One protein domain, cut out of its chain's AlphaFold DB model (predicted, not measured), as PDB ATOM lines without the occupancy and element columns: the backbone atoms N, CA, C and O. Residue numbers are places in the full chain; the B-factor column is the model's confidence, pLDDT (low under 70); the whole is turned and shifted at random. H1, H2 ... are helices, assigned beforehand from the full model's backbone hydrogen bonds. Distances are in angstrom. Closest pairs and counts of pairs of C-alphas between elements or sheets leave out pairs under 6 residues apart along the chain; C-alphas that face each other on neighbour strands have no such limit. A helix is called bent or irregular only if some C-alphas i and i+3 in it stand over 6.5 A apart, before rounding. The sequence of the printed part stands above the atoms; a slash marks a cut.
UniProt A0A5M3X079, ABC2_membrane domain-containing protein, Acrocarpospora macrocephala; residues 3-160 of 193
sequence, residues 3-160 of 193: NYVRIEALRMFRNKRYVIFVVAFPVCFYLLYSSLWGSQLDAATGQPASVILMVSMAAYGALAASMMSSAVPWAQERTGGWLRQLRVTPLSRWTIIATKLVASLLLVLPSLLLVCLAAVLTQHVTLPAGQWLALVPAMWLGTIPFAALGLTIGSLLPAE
ATOM      1  N   ASN A   3     188.459 151.532 -80.150       71.44
ATOM      2  CA  ASN A   3     188.139 150.899 -81.429       71.44
ATOM      3  C   ASN A   3     188.886 149.578 -81.643       71.44
ATOM      4  O   ASN A   3     188.315 148.661 -82.220       71.44
ATOM      5  N   TYR A   4     190.118 149.451 -81.138       72.00
ATOM      6  CA  TYR A   4     190.886 148.208 -81.255       72.00
ATOM      7  C   TYR A   4     190.234 147.077 -80.446       72.00
ATOM      8  O   TYR A   4     189.966 146.009 -80.986       72.00
ATOM      9  N   VAL A   5     189.847 147.363 -79.195       67.81
ATOM     10  CA  VAL A   5     189.102 146.433 -78.326       67.81
ATOM     11  C   VAL A   5     187.790 146.007 -78.961       67.81
ATOM     12  O   VAL A   5     187.473 144.822 -79.006       67.81
ATOM     13  N   ARG A   6     187.045 146.970 -79.510       72.19
ATOM     14  CA  ARG A   6     185.770 146.700 -80.169       72.19
ATOM     15  C   ARG A   6     185.940 145.800 -81.394       72.19
ATOM     16  O   ARG A   6     185.165 144.865 -81.555       72.19
ATOM     17  N   ILE A   7     186.928 146.061 -82.250       74.69
ATOM     18  CA  ILE A   7     187.167 145.274 -83.471       74.69
ATOM     19  C   ILE A   7     187.619 143.851 -83.126       74.69
ATOM     20  O   ILE A   7     187.112 142.898 -83.713       74.69
ATOM     21  N   GLU A   8     188.521 143.703 -82.154       72.31
ATOM     22  CA  GLU A   8     189.002 142.406 -81.672       72.31
ATOM     23  C   GLU A   8     187.846 141.575 -81.089       72.31
ATOM     24  O   GLU A   8     187.608 140.441 -81.511       72.31
ATOM     25  N   ALA A   9     187.055 142.179 -80.193       68.31
ATOM     26  CA  ALA A   9     185.891 141.542 -79.586       68.31
ATOM     27  C   ALA A   9     184.845 141.152 -80.640       68.31
ATOM     28  O   ALA A   9     184.372 140.018 -80.649       68.31
ATOM     29  N   LEU A  10     184.538 142.049 -81.586       72.06
ATOM     30  CA  LEU A  10     183.626 141.765 -82.696       72.06
ATOM     31  C   LEU A  10     184.136 140.620 -83.570       72.06
ATOM     32  O   LEU A  10     183.341 139.790 -83.999       72.06
ATOM     33  N   ARG A  11     185.446 140.545 -83.832       70.81
ATOM     34  CA  ARG A  11     186.046 139.473 -84.633       70.81
ATOM     35  C   ARG A  11     185.885 138.117 -83.955       70.81
ATOM     36  O   ARG A  11     185.508 137.160 -84.630       70.81
ATOM     37  N   MET A  12     186.108 138.048 -82.642       67.00
ATOM     38  CA  MET A  12     185.904 136.824 -81.866       67.00
ATOM     39  C   MET A  12     184.424 136.429 -81.809       67.00
ATOM     40  O   MET A  12     184.088 135.278 -82.077       67.00
ATOM     41  N   PHE A  13     183.528 137.394 -81.585       66.12
ATOM     42  CA  PHE A  13     182.078 137.166 -81.595       66.12
ATOM     43  C   PHE A  13     181.553 136.706 -82.964       66.12
ATOM     44  O   PHE A  13     180.548 136.001 -83.060       66.12
ATOM     45  N   ARG A  14     182.237 137.088 -84.052       70.75
ATOM     46  CA  ARG A  14     181.876 136.685 -85.415       70.75
ATOM     47  C   ARG A  14     182.230 135.238 -85.725       70.75
ATOM     48  O   ARG A  14     181.665 134.686 -86.671       70.75
ATOM     49  N   ASN A  15     183.077 134.592 -84.921       71.19
ATOM     50  CA  ASN A  15     183.257 133.145 -84.970       71.19
ATOM     51  C   ASN A  15     182.077 132.441 -84.279       71.19
ATOM     52  O   ASN A  15     182.221 131.749 -83.269       71.19
ATOM     53  N   LYS A  16     180.883 132.644 -84.848       67.06
ATOM     54  CA  LYS A  16     179.608 132.178 -84.299       67.06
ATOM     55  C   LYS A  16     179.620 130.674 -84.071       67.06
ATOM     56  O   LYS A  16     179.103 130.233 -83.064       67.06
ATOM     57  N   ARG A  17     180.246 129.892 -84.960       74.25
ATOM     58  CA  ARG A  17     180.356 128.431 -84.804       74.25
ATOM     59  C   ARG A  17     180.984 128.058 -83.469       74.25
ATOM     60  O   ARG A  17     180.427 127.246 -82.745       74.25
ATOM     61  N   TYR A  18     182.104 128.682 -83.133       74.00
ATOM     62  CA  TYR A  18     182.804 128.402 -81.890       74.00
ATOM     63  C   TYR A  18     181.993 128.839 -80.657       74.00
ATOM     64  O   TYR A  18     181.795 128.041 -79.745       74.00
ATOM     65  N   VAL A  19     181.458 130.068 -80.666       74.69
ATOM     66  CA  VAL A  19     180.639 130.589 -79.555       74.69
ATOM     67  C   VAL A  19     179.384 129.737 -79.358       74.69
ATOM     68  O   VAL A  19     179.058 129.372 -78.235       74.69
ATOM     69  N   ILE A  20     178.717 129.356 -80.450       80.50
ATOM     70  CA  ILE A  20     177.542 128.486 -80.410       80.50
ATOM     71  C   ILE A  20     177.911 127.143 -79.791       80.50
ATOM     72  O   ILE A  20     177.199 126.714 -78.905       80.50
ATOM     73  N   PHE A  21     179.011 126.493 -80.174       81.88
ATOM     74  CA  PHE A  21     179.363 125.192 -79.590       81.88
ATOM     75  C   PHE A  21     179.671 125.270 -78.090       81.88
ATOM     76  O   PHE A  21     179.186 124.441 -77.322       81.88
ATOM     77  N   VAL A  22     180.439 126.277 -77.671       78.50
ATOM     78  CA  VAL A  22     180.835 126.446 -76.263       78.50
ATOM     79  C   VAL A  22     179.656 126.806 -75.365       78.50
ATOM     80  O   VAL A  22     179.663 126.432 -74.198       78.50
ATOM     81  N   VAL A  23     178.641 127.496 -75.892       81.44
ATOM     82  CA  VAL A  23     177.441 127.873 -75.130       81.44
ATOM     83  C   VAL A  23     176.323 126.836 -75.259       81.44
ATOM     84  O   VAL A  23     175.667 126.505 -74.275       81.44
ATOM     85  N   ALA A  24     176.106 126.284 -76.452       84.81
ATOM     86  CA  ALA A  24     175.038 125.322 -76.705       84.81
ATOM     87  C   ALA A  24     175.234 124.038 -75.905       84.81
ATOM     88  O   ALA A  24     174.251 123.487 -75.425       84.81
ATOM     89  N   PHE A  25     176.477 123.580 -75.725       86.62
ATOM     90  CA  PHE A  25     176.754 122.387 -74.931       86.62
ATOM     91  C   PHE A  25     176.274 122.520 -73.469       86.62
ATOM     92  O   PHE A  25     175.406 121.739 -73.081       86.62
ATOM     93  N   PRO A  26     176.729 123.511 -72.669       85.00
ATOM     94  CA  PRO A  26     176.244 123.687 -71.301       85.00
ATOM     95  C   PRO A  26     174.749 123.997 -71.217       85.00
ATOM     96  O   PRO A  26     174.097 123.502 -70.305       85.00
ATOM     97  N   VAL A  27     174.174 124.750 -72.165       85.44
ATOM     98  CA  VAL A  27     172.722 125.012 -72.178       85.44
ATOM     99  C   VAL A  27     171.933 123.726 -72.422       85.44
ATOM    100  O   VAL A  27     170.998 123.432 -71.687       85.44
ATOM    101  N   CYS A  28     172.310 122.927 -73.419       87.88
ATOM    102  CA  CYS A  28     171.619 121.677 -73.732       87.88
ATOM    103  C   CYS A  28     171.733 120.681 -72.570       87.88
ATOM    104  O   CYS A  28     170.746 120.060 -72.181       87.88
ATOM    105  N   PHE A  29     172.919 120.595 -71.961       87.81
ATOM    106  CA  PHE A  29     173.159 119.737 -70.806       87.81
ATOM    107  C   PHE A  29     172.366 120.193 -69.574       87.81
ATOM    108  O   PHE A  29     171.769 119.370 -68.883       87.81
ATOM    109  N   TYR A  30     172.295 121.505 -69.337       86.31
ATOM    110  CA  TYR A  30     171.457 122.090 -68.294       86.31
ATOM    111  C   TYR A  30     169.978 121.745 -68.496       86.31
ATOM    112  O   TYR A  30     169.318 121.289 -67.566       86.31
ATOM    113  N   LEU A  31     169.455 121.922 -69.713       85.81
ATOM    114  CA  LEU A  31     168.059 121.629 -70.033       85.81
ATOM    115  C   LEU A  31     167.729 120.151 -69.835       85.81
ATOM    116  O   LEU A  31     166.728 119.840 -69.193       85.81
ATOM    117  N   LEU A  32     168.597 119.263 -70.325       89.12
ATOM    118  CA  LEU A  32     168.465 117.817 -70.165       89.12
ATOM    119  C   LEU A  32     168.436 117.408 -68.688       89.12
ATOM    120  O   LEU A  32     167.615 116.594 -68.288       89.12
ATOM    121  N   TYR A  33     169.335 117.956 -67.871       84.31
ATOM    122  CA  TYR A  33     169.431 117.550 -66.472       84.31
ATOM    123  C   TYR A  33     168.346 118.209 -65.610       84.31
ATOM    124  O   TYR A  33     167.787 117.569 -64.721       84.31
ATOM    125  N   SER A  34     167.993 119.469 -65.883       82.94
ATOM    126  CA  SER A  34     166.922 120.151 -65.149       82.94
ATOM    127  C   SER A  34     165.542 119.556 -65.441       82.94
ATOM    128  O   SER A  34     164.709 119.524 -64.543       82.94
ATOM    129  N   SER A  35     165.296 119.016 -66.641       83.19
ATOM    130  CA  SER A  35     164.026 118.339 -66.935       83.19
ATOM    131  C   SER A  35     163.879 117.006 -66.196       83.19
ATOM    132  O   SER A  35     162.763 116.608 -65.876       83.19
ATOM    133  N   LEU A  36     164.995 116.334 -65.905       84.62
ATOM    134  CA  LEU A  36     165.021 115.046 -65.213       84.62
ATOM    135  C   LEU A  36     165.034 115.190 -63.682       84.62
ATOM    136  O   LEU A  36     164.346 114.441 -62.993       84.62
ATOM    137  N   TRP A  37     165.798 116.149 -63.145       80.31
ATOM    138  CA  TRP A  37     166.056 116.273 -61.701       80.31
ATOM    139  C   TRP A  37     165.791 117.668 -61.120       80.31
ATOM    140  O   TRP A  37     166.023 117.881 -59.935       80.31
ATOM    141  N   GLY A  38     165.298 118.632 -61.901       72.81
ATOM    142  CA  GLY A  38     165.203 120.038 -61.485       72.81
ATOM    143  C   GLY A  38     164.302 120.313 -60.277       72.81
ATOM    144  O   GLY A  38     164.548 121.282 -59.557       72.81
ATOM    145  N   SER A  39     163.315 119.449 -60.018       72.94
ATOM    146  CA  SER A  39     162.400 119.547 -58.872       72.94
ATOM    147  C   SER A  39     162.915 118.870 -57.601       72.94
ATOM    148  O   SER A  39     162.271 118.982 -56.557       72.94
ATOM    149  N   GLN A  40     164.032 118.139 -57.663       79.44
ATOM    150  CA  GLN A  40     164.606 117.530 -56.469       79.44
ATOM    151  C   GLN A  40     165.306 118.595 -55.629       79.44
ATOM    152  O   GLN A  40     166.041 119.435 -56.147       79.44
ATOM    153  N   LEU A  41     165.055 118.562 -54.324       77.00
ATOM    154  CA  LEU A  41     165.765 119.392 -53.363       77.00
ATOM    155  C   LEU A  41     167.094 118.726 -53.052       77.00
ATOM    156  O   LEU A  41     167.138 117.542 -52.718       77.00
ATOM    157  N   ASP A  42     168.169 119.490 -53.165       77.56
ATOM    158  CA  ASP A  42     169.485 118.970 -52.857       77.56
ATOM    159  C   ASP A  42     169.683 118.903 -51.338       77.56
ATOM    160  O   ASP A  42     169.463 119.883 -50.619       77.56
ATOM    161  N   ALA A  43     170.110 117.744 -50.837       72.69
ATOM    162  CA  ALA A  43     170.228 117.486 -49.401       72.69
ATOM    163  C   ALA A  43     171.327 118.335 -48.733       72.69
ATOM    164  O   ALA A  43     171.275 118.577 -47.529       72.69
ATOM    165  N   ALA A  44     172.311 118.802 -49.509       76.62
ATOM    166  CA  ALA A  44     173.443 119.580 -49.006       76.62
ATOM    167  C   ALA A  44     173.140 121.078 -48.828       76.62
ATOM    168  O   ALA A  44     173.711 121.723 -47.952       76.62
ATOM    169  N   THR A  45     172.272 121.651 -49.665       72.69
ATOM    170  CA  THR A  45     172.031 123.108 -49.711       72.69
ATOM    171  C   THR A  45     170.574 123.497 -49.478       72.69
ATOM    172  O   THR A  45     170.290 124.678 -49.280       72.69
ATOM    173  N   GLY A  46     169.640 122.539 -49.501       75.12
ATOM    174  CA  GLY A  46     168.202 122.798 -49.383       75.12
ATOM    175  C   GLY A  46     167.622 123.603 -50.552       75.12
ATOM    176  O   GLY A  46     166.482 124.056 -50.479       75.12
ATOM    177  N   GLN A  47     168.403 123.813 -51.614       78.25
ATOM    178  CA  GLN A  47     167.993 124.508 -52.831       78.25
ATOM    179  C   GLN A  47     167.537 123.491 -53.884       78.25
ATOM    180  O   GLN A  47     168.007 122.349 -53.881       78.25
ATOM    181  N   PRO A  48     166.643 123.878 -54.809       81.38
ATOM    182  CA  PRO A  48     166.282 123.004 -55.913       81.38
ATOM    183  C   PRO A  48     167.509 122.735 -56.790       81.38
ATOM    184  O   PRO A  48     168.287 123.645 -57.096       81.38
ATOM    185  N   ALA A  49     167.675 121.485 -57.221       82.44
ATOM    186  CA  ALA A  49     168.810 121.042 -58.025       82.44
ATOM    187  C   ALA A  49     168.963 121.871 -59.313       82.44
ATOM    188  O   ALA A  49     170.079 122.106 -59.775       82.44
ATOM    189  N   SER A  50     167.861 122.403 -59.852       79.88
ATOM    190  CA  SER A  50     167.862 123.328 -60.993       79.88
ATOM    191  C   SER A  50     168.730 124.578 -60.781       79.88
ATOM    192  O   SER A  50     169.370 125.031 -61.731       79.88
ATOM    193  N   VAL A  51     168.817 125.115 -59.559       79.88
ATOM    194  CA  VAL A  51     169.655 126.284 -59.228       79.88
ATOM    195  C   VAL A  51     171.130 125.899 -59.216       79.88
ATOM    196  O   VAL A  51     171.971 126.601 -59.773       79.88
ATOM    197  N   ILE A  52     171.450 124.755 -58.623       83.50
ATOM    198  CA  ILE A  52     172.827 124.272 -58.474       83.50
ATOM    199  C   ILE A  52     173.412 123.917 -59.839       83.50
ATOM    200  O   ILE A  52     174.546 124.283 -60.163       83.50
ATOM    201  N   LEU A  53     172.606 123.271 -60.681       85.38
ATOM    202  CA  LEU A  53     172.948 122.961 -62.065       85.38
ATOM    203  C   LEU A  53     173.123 124.229 -62.896       85.38
ATOM    204  O   LEU A  53     174.050 124.297 -63.700       85.38
ATOM    205  N   MET A  54     172.281 125.245 -62.680       83.19
ATOM    206  CA  MET A  54     172.407 126.532 -63.362       83.19
ATOM    207  C   MET A  54     173.756 127.165 -63.032       83.19
ATOM    208  O   MET A  54     174.496 127.522 -63.945       83.19
ATOM    209  N   VAL A  55     174.101 127.270 -61.745       85.06
ATOM    210  CA  VAL A  55     175.369 127.870 -61.304       85.06
ATOM    211  C   VAL A  55     176.564 127.082 -61.838       85.06
ATOM    212  O   VAL A  55     177.500 127.674 -62.371       85.06
ATOM    213  N   SER A  56     176.515 125.752 -61.764       88.19
ATOM    214  CA  SER A  56     177.595 124.879 -62.234       88.19
ATOM    215  C   SER A  56     177.820 125.000 -63.744       88.19
ATOM    216  O   SER A  56     178.958 125.124 -64.197       88.19
ATOM    217  N   MET A  57     176.744 125.017 -64.537       87.50
ATOM    218  CA  MET A  57     176.835 125.136 -65.996       87.50
ATOM    219  C   MET A  57     177.177 126.557 -66.442       87.50
ATOM    220  O   MET A  57     177.920 126.728 -67.409       87.50
ATOM    221  N   ALA A  58     176.706 127.575 -65.718       85.75
ATOM    222  CA  ALA A  58     177.108 128.959 -65.932       85.75
ATOM    223  C   ALA A  58     178.612 129.126 -65.679       85.75
ATOM    224  O   ALA A  58     179.308 129.679 -66.530       85.75
ATOM    225  N   ALA A  59     179.131 128.578 -64.574       86.06
ATOM    226  CA  ALA A  59     180.558 128.565 -64.269       86.06
ATOM    227  C   ALA A  59     181.360 127.810 -65.339       86.06
ATOM    228  O   ALA A  59     182.346 128.338 -65.849       86.06
ATOM    229  N   TYR A  60     180.909 126.621 -65.752       88.06
ATOM    230  CA  TYR A  60     181.537 125.864 -66.836       88.06
ATOM    231  C   TYR A  60     181.598 126.671 -68.140       88.06
ATOM    232  O   TYR A  60     182.662 126.783 -68.750       88.06
ATOM    233  N   GLY A  61     180.482 127.282 -68.547       84.69
ATOM    234  CA  GLY A  61     180.411 128.121 -69.741       84.69
ATOM    235  C   GLY A  61     181.328 129.343 -69.660       84.69
ATOM    236  O   GLY A  61     181.942 129.712 -70.662       84.69
ATOM    237  N   ALA A  62     181.464 129.937 -68.472       84.69
ATOM    238  CA  ALA A  62     182.383 131.037 -68.198       84.69
ATOM    239  C   ALA A  62     183.850 130.612 -68.368       84.69
ATOM    240  O   ALA A  62     184.602 131.257 -69.097       84.69
ATOM    241  N   LEU A  63     184.240 129.495 -67.744       84.50
ATOM    242  CA  LEU A  63     185.595 128.943 -67.799       84.50
ATOM    243  C   LEU A  63     185.985 128.512 -69.213       84.50
ATOM    244  O   LEU A  63     187.072 128.835 -69.699       84.50
ATOM    245  N   ALA A  64     185.081 127.804 -69.892       81.88
ATOM    246  CA  ALA A  64     185.290 127.345 -71.256       81.88
ATOM    247  C   ALA A  64     185.465 128.536 -72.207       81.88
ATOM    248  O   ALA A  64     186.406 128.552 -73.003       81.88
ATOM    249  N   ALA A  65     184.622 129.569 -72.088       79.94
ATOM    250  CA  ALA A  65     184.742 130.784 -72.886       79.94
ATOM    251  C   ALA A  65     186.037 131.556 -72.578       79.94
ATOM    252  O   ALA A  65     186.731 131.962 -73.513       79.94
ATOM    253  N   SER A  66     186.410 131.733 -71.306       79.25
ATOM    254  CA  SER A  66     187.595 132.512 -70.923       79.25
ATOM    255  C   SER A  66     188.904 131.842 -71.346       79.25
ATOM    256  O   SER A  66     189.790 132.508 -71.891       79.25
ATOM    257  N   MET A  67     189.035 130.526 -71.145       75.19
ATOM    258  CA  MET A  67     190.253 129.798 -71.512       75.19
ATOM    259  C   MET A  67     190.448 129.755 -73.020       75.19
ATOM    260  O   MET A  67     191.532 130.039 -73.528       75.19
ATOM    261  N   MET A  68     189.400 129.413 -73.755       70.38
ATOM    262  CA  MET A  68     189.537 129.073 -75.163       70.38
ATOM    263  C   MET A  68     189.485 130.325 -76.066       70.38
ATOM    264  O   MET A  68     190.153 130.347 -77.100       70.38
ATOM    265  N   SER A  69     188.857 131.427 -75.624       68.00
ATOM    266  CA  SER A  69     189.043 132.755 -76.248       68.00
ATOM    267  C   SER A  69     190.449 133.333 -76.044       68.00
ATOM    268  O   SER A  69     190.922 134.095 -76.886       68.00
ATOM    269  N   SER A  70     191.141 132.951 -74.969       67.06
ATOM    270  CA  SER A  70     192.500 133.424 -74.679       67.06
ATOM    271  C   SER A  70     193.574 132.533 -75.318       67.06
ATOM    272  O   SER A  70     194.566 133.048 -75.824       67.06
ATOM    273  N   ALA A  71     193.384 131.212 -75.368       60.28
ATOM    274  CA  ALA A  71     194.387 130.266 -75.868       60.28
ATOM    275  C   ALA A  71     194.459 130.187 -77.407       60.28
ATOM    276  O   ALA A  71     195.546 130.201 -77.990       60.28
ATOM    277  N   VAL A  72     193.310 130.131 -78.091       58.06
ATOM    278  CA  VAL A  72     193.241 129.851 -79.540       58.06
ATOM    279  C   VAL A  72     193.781 130.999 -80.407       58.06
ATOM    280  O   VAL A  72     194.578 130.733 -81.312       58.06
ATOM    281  N   PRO A  73     193.438 132.278 -80.159       57.78
ATOM    282  CA  PRO A  73     193.903 133.375 -81.009       57.78
ATOM    283  C   PRO A  73     195.406 133.639 -80.876       57.78
ATOM    284  O   PRO A  73     196.041 134.038 -81.845       57.78
ATOM    285  N   TRP A  74     196.006 133.380 -79.707       52.69
ATOM    286  CA  TRP A  74     197.459 133.486 -79.521       52.69
ATOM    287  C   TRP A  74     198.225 132.416 -80.301       52.69
ATOM    288  O   TRP A  74     199.254 132.719 -80.910       52.69
ATOM    289  N   ALA A  75     197.709 131.184 -80.330       50.81
ATOM    290  CA  ALA A  75     198.291 130.110 -81.128       50.81
ATOM    291  C   ALA A  75     198.226 130.422 -82.635       50.81
ATOM    292  O   ALA A  75     199.192 130.181 -83.358       50.81
ATOM    293  N   GLN A  76     197.122 131.019 -83.104       51.12
ATOM    294  CA  GLN A  76     196.941 131.368 -84.518       51.12
ATOM    295  C   GLN A  76     197.682 132.642 -84.955       51.12
ATOM    296  O   GLN A  76     198.190 132.713 -86.074       51.12
ATOM    297  N   GLU A  77     197.818 133.644 -84.087       53.09
ATOM    298  CA  GLU A  77     198.594 134.854 -84.401       53.09
ATOM    299  C   GLU A  77     200.095 134.578 -84.547       53.09
ATOM    300  O   GLU A  77     200.783 135.285 -85.292       53.09
ATOM    301  N   ARG A  78     200.609 133.538 -83.877       54.94
ATOM    302  CA  ARG A  78     202.012 133.125 -84.004       54.94
ATOM    303  C   ARG A  78     202.304 132.360 -85.300       54.94
ATOM    304  O   ARG A  78     203.413 132.490 -85.813       54.94
ATOM    305  N   THR A  79     201.347 131.626 -85.872       51.44
ATOM    306  CA  THR A  79     201.533 130.911 -87.152       51.44
ATOM    307  C   THR A  79     201.341 131.806 -88.382       51.44
ATOM    308  O   THR A  79     201.942 131.541 -89.419       51.44
ATOM    309  N   GLY A  80     200.576 132.900 -88.272       51.69
ATOM    310  CA  GLY A  80     200.201 133.756 -89.408       51.69
ATOM    311  C   GLY A  80     201.156 134.899 -89.790       51.69
ATOM    312  O   GLY A  80     200.816 135.694 -90.658       51.69
ATOM    313  N   GLY A  81     202.321 135.064 -89.149       53.59
ATOM    314  CA  GLY A  81     203.258 136.162 -89.466       53.59
ATOM    315  C   GLY A  81     202.821 137.568 -89.003       53.59
ATOM    316  O   GLY A  81     203.569 138.532 -89.170       53.59
ATOM    317  N   TRP A  82     201.665 137.683 -88.339       55.47
ATOM    318  CA  TRP A  82     201.057 138.930 -87.847       55.47
ATOM    319  C   TRP A  82     201.945 139.690 -86.841       55.47
ATOM    320  O   TRP A  82     202.012 140.920 -86.859       55.47
ATOM    321  N   LEU A  83     202.746 138.973 -86.033       54.28
ATOM    322  CA  LEU A  83     203.754 139.567 -85.135       54.28
ATOM    323  C   LEU A  83     204.850 140.368 -85.866       54.28
ATOM    324  O   LEU A  83     205.521 141.199 -85.249       54.28
ATOM    325  N   ARG A  84     205.075 140.108 -87.160       56.25
ATOM    326  CA  ARG A  84     206.047 140.846 -87.979       56.25
ATOM    327  C   ARG A  84     205.482 142.204 -88.410       56.25
ATOM    328  O   ARG A  84     206.226 143.175 -88.434       56.25
ATOM    329  N   GLN A  85     204.169 142.277 -88.637       55.56
ATOM    330  CA  GLN A  85     203.422 143.502 -88.954       55.56
ATOM    331  C   GLN A  85     203.162 144.373 -87.712       55.56
ATOM    332  O   GLN A  85     203.318 145.590 -87.765       55.56
ATOM    333  N   LEU A  86     202.869 143.758 -86.560       54.72
ATOM    334  CA  LEU A  86     202.700 144.460 -85.276       54.72
ATOM    335  C   LEU A  86     203.973 145.177 -84.799       54.72
ATOM    336  O   LEU A  86     203.887 146.130 -84.037       54.72
ATOM    337  N   ARG A  87     205.154 144.769 -85.274       56.28
ATOM    338  CA  ARG A  87     206.432 145.416 -84.936       56.28
ATOM    339  C   ARG A  87     206.614 146.797 -85.577       56.28
ATOM    340  O   ARG A  87     207.461 147.555 -85.125       56.28
ATOM    341  N   VAL A  88     205.836 147.101 -86.617       60.91
ATOM    342  CA  VAL A  88     205.896 148.366 -87.373       60.91
ATOM    343  C   VAL A  88     204.880 149.386 -86.841       60.91
ATOM    344  O   VAL A  88     204.940 150.563 -87.181       60.91
ATOM    345  N   THR A  89     203.950 148.962 -85.979       60.94
ATOM    346  CA  THR A  89     202.958 149.852 -85.361       60.94
ATOM    347  C   THR A  89     203.404 150.239 -83.945       60.94
ATOM    348  O   THR A  89     203.829 149.369 -83.187       60.94
ATOM    349  N   PRO A  90     203.308 151.522 -83.545       59.72
ATOM    350  CA  PRO A  90     203.691 152.006 -82.212       59.72
ATOM    351  C   PRO A  90     202.643 151.628 -81.146       59.72
ATOM    352  O   PRO A  90     202.135 152.468 -80.407       59.72
ATOM    353  N   LEU A  91     202.261 150.352 -81.086       60.84
ATOM    354  CA  LEU A  91     201.311 149.821 -80.116       60.84
ATOM    355  C   LEU A  91     202.071 149.267 -78.908       60.84
ATOM    356  O   LEU A  91     202.893 148.358 -79.021       60.84
ATOM    357  N   SER A  92     201.780 149.815 -77.726       66.56
ATOM    358  CA  SER A  92     202.312 149.306 -76.460       66.56
ATOM    359  C   SER A  92     201.884 147.850 -76.248       66.56
ATOM    360  O   SER A  92     200.712 147.504 -76.412       66.56
ATOM    361  N   ARG A  93     202.831 146.994 -75.833       64.75
ATOM    362  CA  ARG A  93     202.589 145.564 -75.548       64.75
ATOM    363  C   ARG A  93     201.458 145.367 -74.530       64.75
ATOM    364  O   ARG A  93     200.682 144.423 -74.650       64.75
ATOM    365  N   TRP A  94     201.326 146.296 -73.583       67.19
ATOM    366  CA  TRP A  94     200.276 146.293 -72.564       67.19
ATOM    367  C   TRP A  94     198.874 146.483 -73.145       67.19
ATOM    368  O   TRP A  94     197.935 145.831 -72.696       67.19
ATOM    369  N   THR A  95     198.727 147.303 -74.187       70.00
ATOM    370  CA  THR A  95     197.432 147.547 -74.834       70.00
ATOM    371  C   THR A  95     196.906 146.288 -75.518       70.00
ATOM    372  O   THR A  95     195.704 146.035 -75.495       70.00
ATOM    373  N   ILE A  96     197.790 145.458 -76.079       69.56
ATOM    374  CA  ILE A  96     197.420 144.189 -76.724       69.56
ATOM    375  C   ILE A  96     196.905 143.194 -75.678       69.56
ATOM    376  O   ILE A  96     195.844 142.599 -75.861       69.56
ATOM    377  N   ILE A  97     197.620 143.058 -74.559       70.94
ATOM    378  CA  ILE A  97     197.232 142.165 -73.459       70.94
ATOM    379  C   ILE A  97     195.894 142.614 -72.862       70.94
ATOM    380  O   ILE A  97     194.982 141.799 -72.733       70.94
ATOM    381  N   ALA A  98     195.742 143.911 -72.575       72.25
ATOM    382  CA  ALA A  98     194.505 144.473 -72.039       72.25
ATOM    383  C   ALA A  98     193.321 144.277 -72.999       72.25
ATOM    384  O   ALA A  98     192.240 143.883 -72.575       72.25
ATOM    385  N   THR A  99     193.528 144.482 -74.302       72.88
ATOM    386  CA  THR A  99     192.487 144.267 -75.319       72.88
ATOM    387  C   THR A  99     192.025 142.814 -75.342       72.88
ATOM    388  O   THR A  99     190.823 142.558 -75.360       72.88
ATOM    389  N   LYS A 100     192.957 141.857 -75.292       73.56
ATOM    390  CA  LYS A 100     192.620 140.430 -75.284       73.56
ATOM    391  C   LYS A 100     191.923 139.996 -74.000       73.56
ATOM    392  O   LYS A 100     190.983 139.214 -74.074       73.56
ATOM    393  N   LEU A 101     192.337 140.541 -72.858       76.44
ATOM    394  CA  LEU A 101     191.673 140.306 -71.577       76.44
ATOM    395  C   LEU A 101     190.231 140.842 -71.586       76.44
ATOM    396  O   LEU A 101     189.301 140.155 -71.180       76.44
ATOM    397  N   VAL A 102     190.019 142.060 -72.092       78.56
ATOM    398  CA  VAL A 102     188.670 142.637 -72.200       78.56
ATOM    399  C   VAL A 102     187.817 141.858 -73.206       78.56
ATOM    400  O   VAL A 102     186.639 141.618 -72.955       78.56
ATOM    401  N   ALA A 103     188.398 141.411 -74.323       77.56
ATOM    402  CA  ALA A 103     187.691 140.597 -75.309       77.56
ATOM    403  C   ALA A 103     187.247 139.239 -74.736       77.56
ATOM    404  O   ALA A 103     186.104 138.843 -74.964       77.56
ATOM    405  N   SER A 104     188.095 138.555 -73.956       77.88
ATOM    406  CA  SER A 104     187.727 137.287 -73.309       77.88
ATOM    407  C   SER A 104     186.632 137.471 -72.257       77.88
ATOM    408  O   SER A 104     185.676 136.699 -72.236       77.88
ATOM    409  N   LEU A 105     186.685 138.546 -71.464       79.88
ATOM    410  CA  LEU A 105     185.628 138.907 -70.509       79.88
ATOM    411  C   LEU A 105     184.281 139.210 -71.188       79.88
ATOM    412  O   LEU A 105     183.227 138.839 -70.669       79.88
ATOM    413  N   LEU A 106     184.301 139.853 -72.359       80.56
ATOM    414  CA  LEU A 106     183.097 140.116 -73.155       80.56
ATOM    415  C   LEU A 106     182.495 138.836 -73.757       80.56
ATOM    416  O   LEU A 106     181.284 138.771 -73.956       80.56
ATOM    417  N   LEU A 107     183.311 137.815 -74.032       77.12
ATOM    418  CA  LEU A 107     182.862 136.512 -74.548       77.12
ATOM    419  C   LEU A 107     182.230 135.622 -73.475       77.12
ATOM    420  O   LEU A 107     181.428 134.752 -73.809       77.12
ATOM    421  N   VAL A 108     182.543 135.851 -72.200       81.81
ATOM    422  CA  VAL A 108     181.897 135.164 -71.073       81.81
ATOM    423  C   VAL A 108     180.436 135.596 -70.920       81.81
ATOM    424  O   VAL A 108     179.570 134.755 -70.684       81.81
ATOM    425  N   LEU A 109     180.148 136.891 -71.096       82.56
ATOM    426  CA  LEU A 109     178.809 137.468 -70.921       82.56
ATOM    427  C   LEU A 109     177.687 136.739 -71.678       82.56
ATOM    428  O   LEU A 109     176.698 136.399 -71.034       82.56
ATOM    429  N   PRO A 110     177.773 136.463 -72.996       80.00
ATOM    430  CA  PRO A 110     176.698 135.770 -73.705       80.00
ATOM    431  C   PRO A 110     176.456 134.356 -73.179       80.00
ATOM    432  O   PRO A 110     175.305 133.942 -73.103       80.00
ATOM    433  N   SER A 111     177.512 133.628 -72.799       79.88
ATOM    434  CA  SER A 111     177.397 132.286 -72.217       79.88
ATOM    435  C   SER A 111     176.644 132.340 -70.890       79.88
ATOM    436  O   SER A 111     175.638 131.658 -70.709       79.88
ATOM    437  N   LEU A 112     177.081 133.239 -70.004       83.88
ATOM    438  CA  LEU A 112     176.484 133.456 -68.692       83.88
ATOM    439  C   LEU A 112     175.007 133.862 -68.813       83.88
ATOM    440  O   LEU A 112     174.138 133.235 -68.215       83.88
ATOM    441  N   LEU A 113     174.713 134.868 -69.644       84.44
ATOM    442  CA  LEU A 113     173.358 135.372 -69.852       84.44
ATOM    443  C   LEU A 113     172.436 134.320 -70.468       84.44
ATOM    444  O   LEU A 113     171.287 134.226 -70.052       84.44
ATOM    445  N   LEU A 114     172.911 133.517 -71.426       83.44
ATOM    446  CA  LEU A 114     172.091 132.479 -72.055       83.44
ATOM    447  C   LEU A 114     171.761 131.335 -71.095       83.44
ATOM    448  O   LEU A 114     170.618 130.888 -71.090       83.44
ATOM    449  N   VAL A 115     172.709 130.889 -70.263       82.06
ATOM    450  CA  VAL A 115     172.425 129.868 -69.236       82.06
ATOM    451  C   VAL A 115     171.439 130.411 -68.200       82.06
ATOM    452  O   VAL A 115     170.464 129.740 -67.871       82.06
ATOM    453  N   CYS A 116     171.641 131.646 -67.734       81.81
ATOM    454  CA  CYS A 116     170.720 132.308 -66.814       81.81
ATOM    455  C   CYS A 116     169.310 132.452 -67.405       81.81
ATOM    456  O   CYS A 116     168.323 132.159 -66.737       81.81
ATOM    457  N   LEU A 117     169.211 132.862 -68.670       83.00
ATOM    458  CA  LEU A 117     167.940 133.012 -69.372       83.00
ATOM    459  C   LEU A 117     167.249 131.659 -69.585       83.00
ATOM    460  O   LEU A 117     166.045 131.555 -69.365       83.00
ATOM    461  N   ALA A 118     168.000 130.614 -69.940       79.75
ATOM    462  CA  ALA A 118     167.469 129.257 -70.047       79.75
ATOM    463  C   ALA A 118     166.881 128.781 -68.710       79.75
ATOM    464  O   ALA A 118     165.762 128.283 -68.689       79.75
ATOM    465  N   ALA A 119     167.579 129.012 -67.597       77.19
ATOM    466  CA  ALA A 119     167.110 128.636 -66.264       77.19
ATOM    467  C   ALA A 119     165.819 129.351 -65.838       77.19
ATOM    468  O   ALA A 119     164.912 128.722 -65.290       77.19
ATOM    469  N   VAL A 120     165.700 130.650 -66.124       78.88
ATOM    470  CA  VAL A 120     164.473 131.416 -65.840       78.88
ATOM    471  C   VAL A 120     163.297 130.902 -66.673       78.88
ATOM    472  O   VAL A 120     162.194 130.771 -66.149       78.88
ATOM    473  N   LEU A 121     163.529 130.592 -67.953       75.88
ATOM    474  CA  LEU A 121     162.473 130.161 -68.870       75.88
ATOM    475  C   LEU A 121     161.985 128.732 -68.614       75.88
ATOM    476  O   LEU A 121     160.804 128.470 -68.816       75.88
ATOM    477  N   THR A 122     162.858 127.807 -68.207       72.25
ATOM    478  CA  THR A 122     162.486 126.383 -68.115       72.25
ATOM    479  C   THR A 122     162.126 125.908 -66.722       72.25
ATOM    480  O   THR A 122     161.394 124.931 -66.595       72.25
ATOM    481  N   GLN A 123     162.648 126.553 -65.680       66.62
ATOM    482  CA  GLN A 123     162.456 126.120 -64.294       66.62
ATOM    483  C   GLN A 123     161.812 127.202 -63.422       66.62
ATOM    484  O   GLN A 123     161.637 126.978 -62.229       66.62
ATOM    485  N   HIS A 124     161.460 128.363 -63.996       66.31
ATOM    486  CA  HIS A 124     160.886 129.506 -63.275       66.31
ATOM    487  C   HIS A 124     161.639 129.819 -61.978       66.31
ATOM    488  O   HIS A 124     161.032 130.054 -60.936       66.31
ATOM    489  N   VAL A 125     162.975 129.786 -62.031       64.88
ATOM    490  CA  VAL A 125     163.809 129.943 -60.840       64.88
ATOM    491  C   VAL A 125     163.541 131.302 -60.184       64.88
ATOM    492  O   VAL A 125     163.933 132.353 -60.692       64.88
ATOM    493  N   THR A 126     162.887 131.275 -59.024       61.38
ATOM    494  CA  THR A 126     162.526 132.449 -58.226       61.38
ATOM    495  C   THR A 126     163.660 132.818 -57.272       61.38
ATOM    496  O   THR A 126     163.549 132.691 -56.057       61.38
ATOM    497  N   LEU A 127     164.782 133.302 -57.814       65.38
ATOM    498  CA  LEU A 127     165.777 133.983 -56.979       65.38
ATOM    499  C   LEU A 127     165.360 135.453 -56.781       65.38
ATOM    500  O   LEU A 127     164.978 136.114 -57.753       65.38
ATOM    501  N   PRO A 128     165.465 136.013 -55.562       76.75
ATOM    502  CA  PRO A 128     165.279 137.441 -55.334       76.75
ATOM    503  C   PRO A 128     166.256 138.258 -56.192       76.75
ATOM    504  O   PRO A 128     167.418 137.884 -56.366       76.75
ATOM    505  N   ALA A 129     165.805 139.409 -56.699       73.69
ATOM    506  CA  ALA A 129     166.587 140.253 -57.611       73.69
ATOM    507  C   ALA A 129     167.981 140.624 -57.062       73.69
ATOM    508  O   ALA A 129     168.939 140.724 -57.824       73.69
ATOM    509  N   GLY A 130     168.125 140.752 -55.737       76.62
ATOM    510  CA  GLY A 130     169.419 140.982 -55.085       76.62
ATOM    511  C   GLY A 130     170.409 139.818 -55.231       76.62
ATOM    512  O   GLY A 130     171.600 140.054 -55.413       76.62
ATOM    513  N   GLN A 131     169.940 138.565 -55.225       79.12
ATOM    514  CA  GLN A 131     170.803 137.397 -55.445       79.12
ATOM    515  C   GLN A 131     171.228 137.283 -56.907       79.12
ATOM    516  O   GLN A 131     172.390 136.992 -57.166       79.12
ATOM    517  N   TRP A 132     170.343 137.593 -57.857       79.38
ATOM    518  CA  TRP A 132     170.716 137.720 -59.271       79.38
ATOM    519  C   TRP A 132     171.820 138.756 -59.474       79.38
ATOM    520  O   TRP A 132     172.819 138.490 -60.147       79.38
ATOM    521  N   LEU A 133     171.656 139.921 -58.840       79.94
ATOM    522  CA  LEU A 133     172.603 141.021 -58.936       79.94
ATOM    523  C   LEU A 133     173.934 140.731 -58.233       79.94
ATOM    524  O   LEU A 133     174.922 141.360 -58.575       79.94
ATOM    525  N   ALA A 134     173.987 139.795 -57.283       83.38
ATOM    526  CA  ALA A 134     175.234 139.332 -56.674       83.38
ATOM    527  C   ALA A 134     175.880 138.189 -57.477       83.38
ATOM    528  O   ALA A 134     177.091 138.184 -57.685       83.38
ATOM    529  N   LEU A 135     175.076 137.242 -57.970       83.69
ATOM    530  CA  LEU A 135     175.533 136.026 -58.644       83.69
ATOM    531  C   LEU A 135     176.210 136.328 -59.983       83.69
ATOM    532  O   LEU A 135     177.308 135.841 -60.244       83.69
ATOM    533  N   VAL A 136     175.570 137.146 -60.824       83.62
ATOM    534  CA  VAL A 136     176.074 137.492 -62.161       83.62
ATOM    535  C   VAL A 136     177.452 138.165 -62.096       83.62
ATOM    536  O   VAL A 136     178.379 137.658 -62.733       83.62
ATOM    537  N   PRO A 137     177.657 139.254 -61.326       85.38
ATOM    538  CA  PRO A 137     178.974 139.865 -61.225       85.38
ATOM    539  C   PRO A 137     179.965 139.001 -60.449       85.38
ATOM    540  O   PRO A 137     181.129 139.007 -60.822       85.38
ATOM    541  N   ALA A 138     179.558 138.227 -59.434       86.00
ATOM    542  CA  ALA A 138     180.483 137.318 -58.750       86.00
ATOM    543  C   ALA A 138     181.048 136.257 -59.709       86.00
ATOM    544  O   ALA A 138     182.258 136.041 -59.750       86.00
ATOM    545  N   MET A 139     180.191 135.654 -60.540       84.81
ATOM    546  CA  MET A 139     180.600 134.709 -61.583       84.81
ATOM    547  C   MET A 139     181.488 135.384 -62.628       84.81
ATOM    548  O   MET A 139     182.523 134.843 -63.012       84.81
ATOM    549  N   TRP A 140     181.118 136.591 -63.057       85.19
ATOM    550  CA  TRP A 140     181.892 137.344 -64.038       85.19
ATOM    551  C   TRP A 140     183.282 137.730 -63.509       85.19
ATOM    552  O   TRP A 140     184.281 137.477 -64.179       85.19
ATOM    553  N   LEU A 141     183.377 138.239 -62.277       86.12
ATOM    554  CA  LEU A 141     184.642 138.533 -61.595       86.12
ATOM    555  C   LEU A 141     185.475 137.265 -61.372       86.12
ATOM    556  O   LEU A 141     186.693 137.295 -61.541       86.12
ATOM    557  N   GLY A 142     184.823 136.137 -61.082       83.38
ATOM    558  CA  GLY A 142     185.461 134.827 -60.974       83.38
ATOM    559  C   GLY A 142     186.174 134.389 -62.255       83.38
ATOM    560  O   GLY A 142     187.139 133.635 -62.177       83.38
ATOM    561  N   THR A 143     185.784 134.899 -63.429       82.44
ATOM    562  CA  THR A 143     186.455 134.567 -64.700       82.44
ATOM    563  C   THR A 143     187.754 135.327 -64.950       82.44
ATOM    564  O   THR A 143     188.574 134.872 -65.745       82.44
ATOM    565  N   ILE A 144     187.990 136.443 -64.252       84.19
ATOM    566  CA  ILE A 144     189.205 137.261 -64.394       84.19
ATOM    567  C   ILE A 144     190.492 136.442 -64.177       84.19
ATOM    568  O   ILE A 144     191.355 136.472 -65.061       84.19
ATOM    569  N   PRO A 145     190.660 135.681 -63.071       83.50
ATOM    570  CA  PRO A 145     191.862 134.871 -62.872       83.50
ATOM    571  C   PRO A 145     192.018 133.786 -63.943       83.50
ATOM    572  O   PRO A 145     193.132 133.531 -64.391       83.50
ATOM    573  N   PHE A 146     190.925 133.191 -64.425       80.56
ATOM    574  CA  PHE A 146     190.984 132.175 -65.481       80.56
ATOM    575  C   PHE A 146     191.336 132.755 -66.849       80.56
ATOM    576  O   PHE A 146     192.076 132.129 -67.609       80.56
ATOM    577  N   ALA A 147     190.864 133.960 -67.160       78.62
ATOM    578  CA  ALA A 147     191.296 134.698 -68.340       78.62
ATOM    579  C   ALA A 147     192.799 135.013 -68.262       78.62
ATOM    580  O   ALA A 147     193.527 134.782 -69.228       78.62
ATOM    581  N   ALA A 148     193.282 135.462 -67.097       77.38
ATOM    582  CA  ALA A 148     194.703 135.702 -66.862       77.38
ATOM    583  C   ALA A 148     195.536 134.416 -67.010       77.38
ATOM    584  O   ALA A 148     196.563 134.435 -67.685       77.38
ATOM    585  N   LEU A 149     195.067 133.286 -66.468       77.62
ATOM    586  CA  LEU A 149     195.708 131.976 -66.627       77.62
ATOM    587  C   LEU A 149     195.729 131.506 -68.088       77.62
ATOM    588  O   LEU A 149     196.742 131.001 -68.562       77.62
ATOM    589  N   GLY A 150     194.646 131.705 -68.842       71.44
ATOM    590  CA  GLY A 150     194.616 131.388 -70.273       71.44
ATOM    591  C   GLY A 150     195.650 132.191 -71.071       71.44
ATOM    592  O   GLY A 150     196.303 131.655 -71.966       71.44
ATOM    593  N   LEU A 151     195.850 133.460 -70.706       70.38
ATOM    594  CA  LEU A 151     196.880 134.334 -71.270       70.38
ATOM    595  C   LEU A 151     198.300 133.892 -70.890       70.38
ATOM    596  O   LEU A 151     199.167 133.848 -71.764       70.38
ATOM    597  N   THR A 152     198.556 133.536 -69.627       71.50
ATOM    598  CA  THR A 152     199.886 133.072 -69.200       71.50
ATOM    599  C   THR A 152     200.239 131.743 -69.857       71.50
ATOM    600  O   THR A 152     201.319 131.628 -70.435       71.50
ATOM    601  N   ILE A 153     199.318 130.780 -69.880       69.06
ATOM    602  CA  ILE A 153     199.504 129.482 -70.543       69.06
ATOM    603  C   ILE A 153     199.721 129.676 -72.048       69.06
ATOM    604  O   ILE A 153     200.670 129.128 -72.608       69.06
ATOM    605  N   GLY A 154     198.917 130.520 -72.701       65.19
ATOM    606  CA  GLY A 154     199.097 130.856 -74.117       65.19
ATOM    607  C   GLY A 154     200.428 131.558 -74.418       65.19
ATOM    608  O   GLY A 154     200.966 131.420 -75.518       65.19
ATOM    609  N   SER A 155     200.992 132.280 -73.444       64.25
ATOM    610  CA  SER A 155     202.306 132.919 -73.574       64.25
ATOM    611  C   SER A 155     203.475 131.941 -73.385       64.25
ATOM    612  O   SER A 155     204.462 132.049 -74.122       64.25
ATOM    613  N   LEU A 156     203.327 130.989 -72.453       60.75
ATOM    614  CA  LEU A 156     204.324 129.992 -72.046       60.75
ATOM    615  C   LEU A 156     204.440 128.835 -73.037       60.75
ATOM    616  O   LEU A 156     205.538 128.321 -73.231       60.75
ATOM    617  N   LEU A 157     203.339 128.434 -73.676       57.88
ATOM    618  CA  LEU A 157     203.359 127.375 -74.680       57.88
ATOM    619  C   LEU A 157     204.249 127.805 -75.864       57.88
ATOM    620  O   LEU A 157     203.964 128.823 -76.517       57.88
ATOM    621  N   PRO A 158     205.328 127.057 -76.169       49.69
ATOM    622  CA  PRO A 158     206.105 127.270 -77.375       49.69
ATOM    623  C   PRO A 158     205.182 127.026 -78.565       49.69
ATOM    624  O   PRO A 158     204.725 125.910 -78.799       49.69
ATOM    625  N   ALA A 159     204.888 128.078 -79.329       46.75
ATOM    626  CA  ALA A 159     204.342 127.884 -80.661       46.75
ATOM    627  C   ALA A 159     205.518 127.449 -81.524       46.75
ATOM    628  O   ALA A 159     206.141 128.272 -82.188       46.75
ATOM    629  N   GLU A 160     205.885 126.175 -81.443       46.47
ATOM    630  CA  GLU A 160     206.668 125.574 -82.502       46.47
ATOM    631  C   GLU A 160     205.676 125.473 -83.671       46.47
ATOM    632  O   GLU A 160     204.768 124.636 -83.623       46.47
TER     633      GLU A 160
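This is residues 3 to 160 of the 193 residues of the protein "ABC2_membrane domain-containing protein" of Acrocarpospora macrocephala (UniProt A0A5M3X079). A long bundle of side-by-side helices is built round H3 and H5, with H2 on one side of this pair and the bent, nearly straight H6 on the other. H1 packs on H5, and residues 80 to 94, with H4, stick out at one end. The 158 printed residues include six named helices; the domain is all helix, 59 by 29 by 26 A, only just compact, close to loose, radius of gyration of the C-alphas 18.1 A.

H3, residues 49 to 79, touches the hub H5, residues 93 to 123, at a shallow tilt of 29 degrees, opposite ways; their closest C-alphas, Ala 62 and Val 108, are 5.1 A apart. H2, residues 16 to 37, forms a hairpin with H3; the closest C-alphas, Ser 34 and Ser 50, are 5.3 A apart. H6, residues 129 to 156, assigned as one helix by its hydrogen bonds, is bent: C-alphas 142 and 145 are 6.7 A apart. Its arm H6b, residues 145 to 156, touches H3, closest at the C-alphas of Met 67 and Gly 150, 4.8 A. H6a, residues 129 to 142, forms a hairpin with H5. H1, residues 3 to 13, touches H5 at a steep tilt of 45 degrees, closest at the C-alphas of Ala 9 and Ala 103, 4.7 A. H4, residues 82 to 86, touches no helix. Every O i to N i+4 pair is within hydrogen-bond range in H1, H4 and H6b; 16 of 18 are in H2, 24 of 27 in H3 and in H5, 9 of 10 in H6a.

From first to last C-alpha H5 measures 46.0 A, H3 44.9 A. H1 begins at C-alpha 3 (188.139, 150.899, -81.429); H6b ends at C-alpha 156 (204.324, 129.992, -72.046).

The C-alphas farthest apart, Ala 43 and Val 88, are 60.6 A apart. The printed part has no cut; the link from H2 to H3 is long. Residues 69 to 94, among others, have pLDDT under 70.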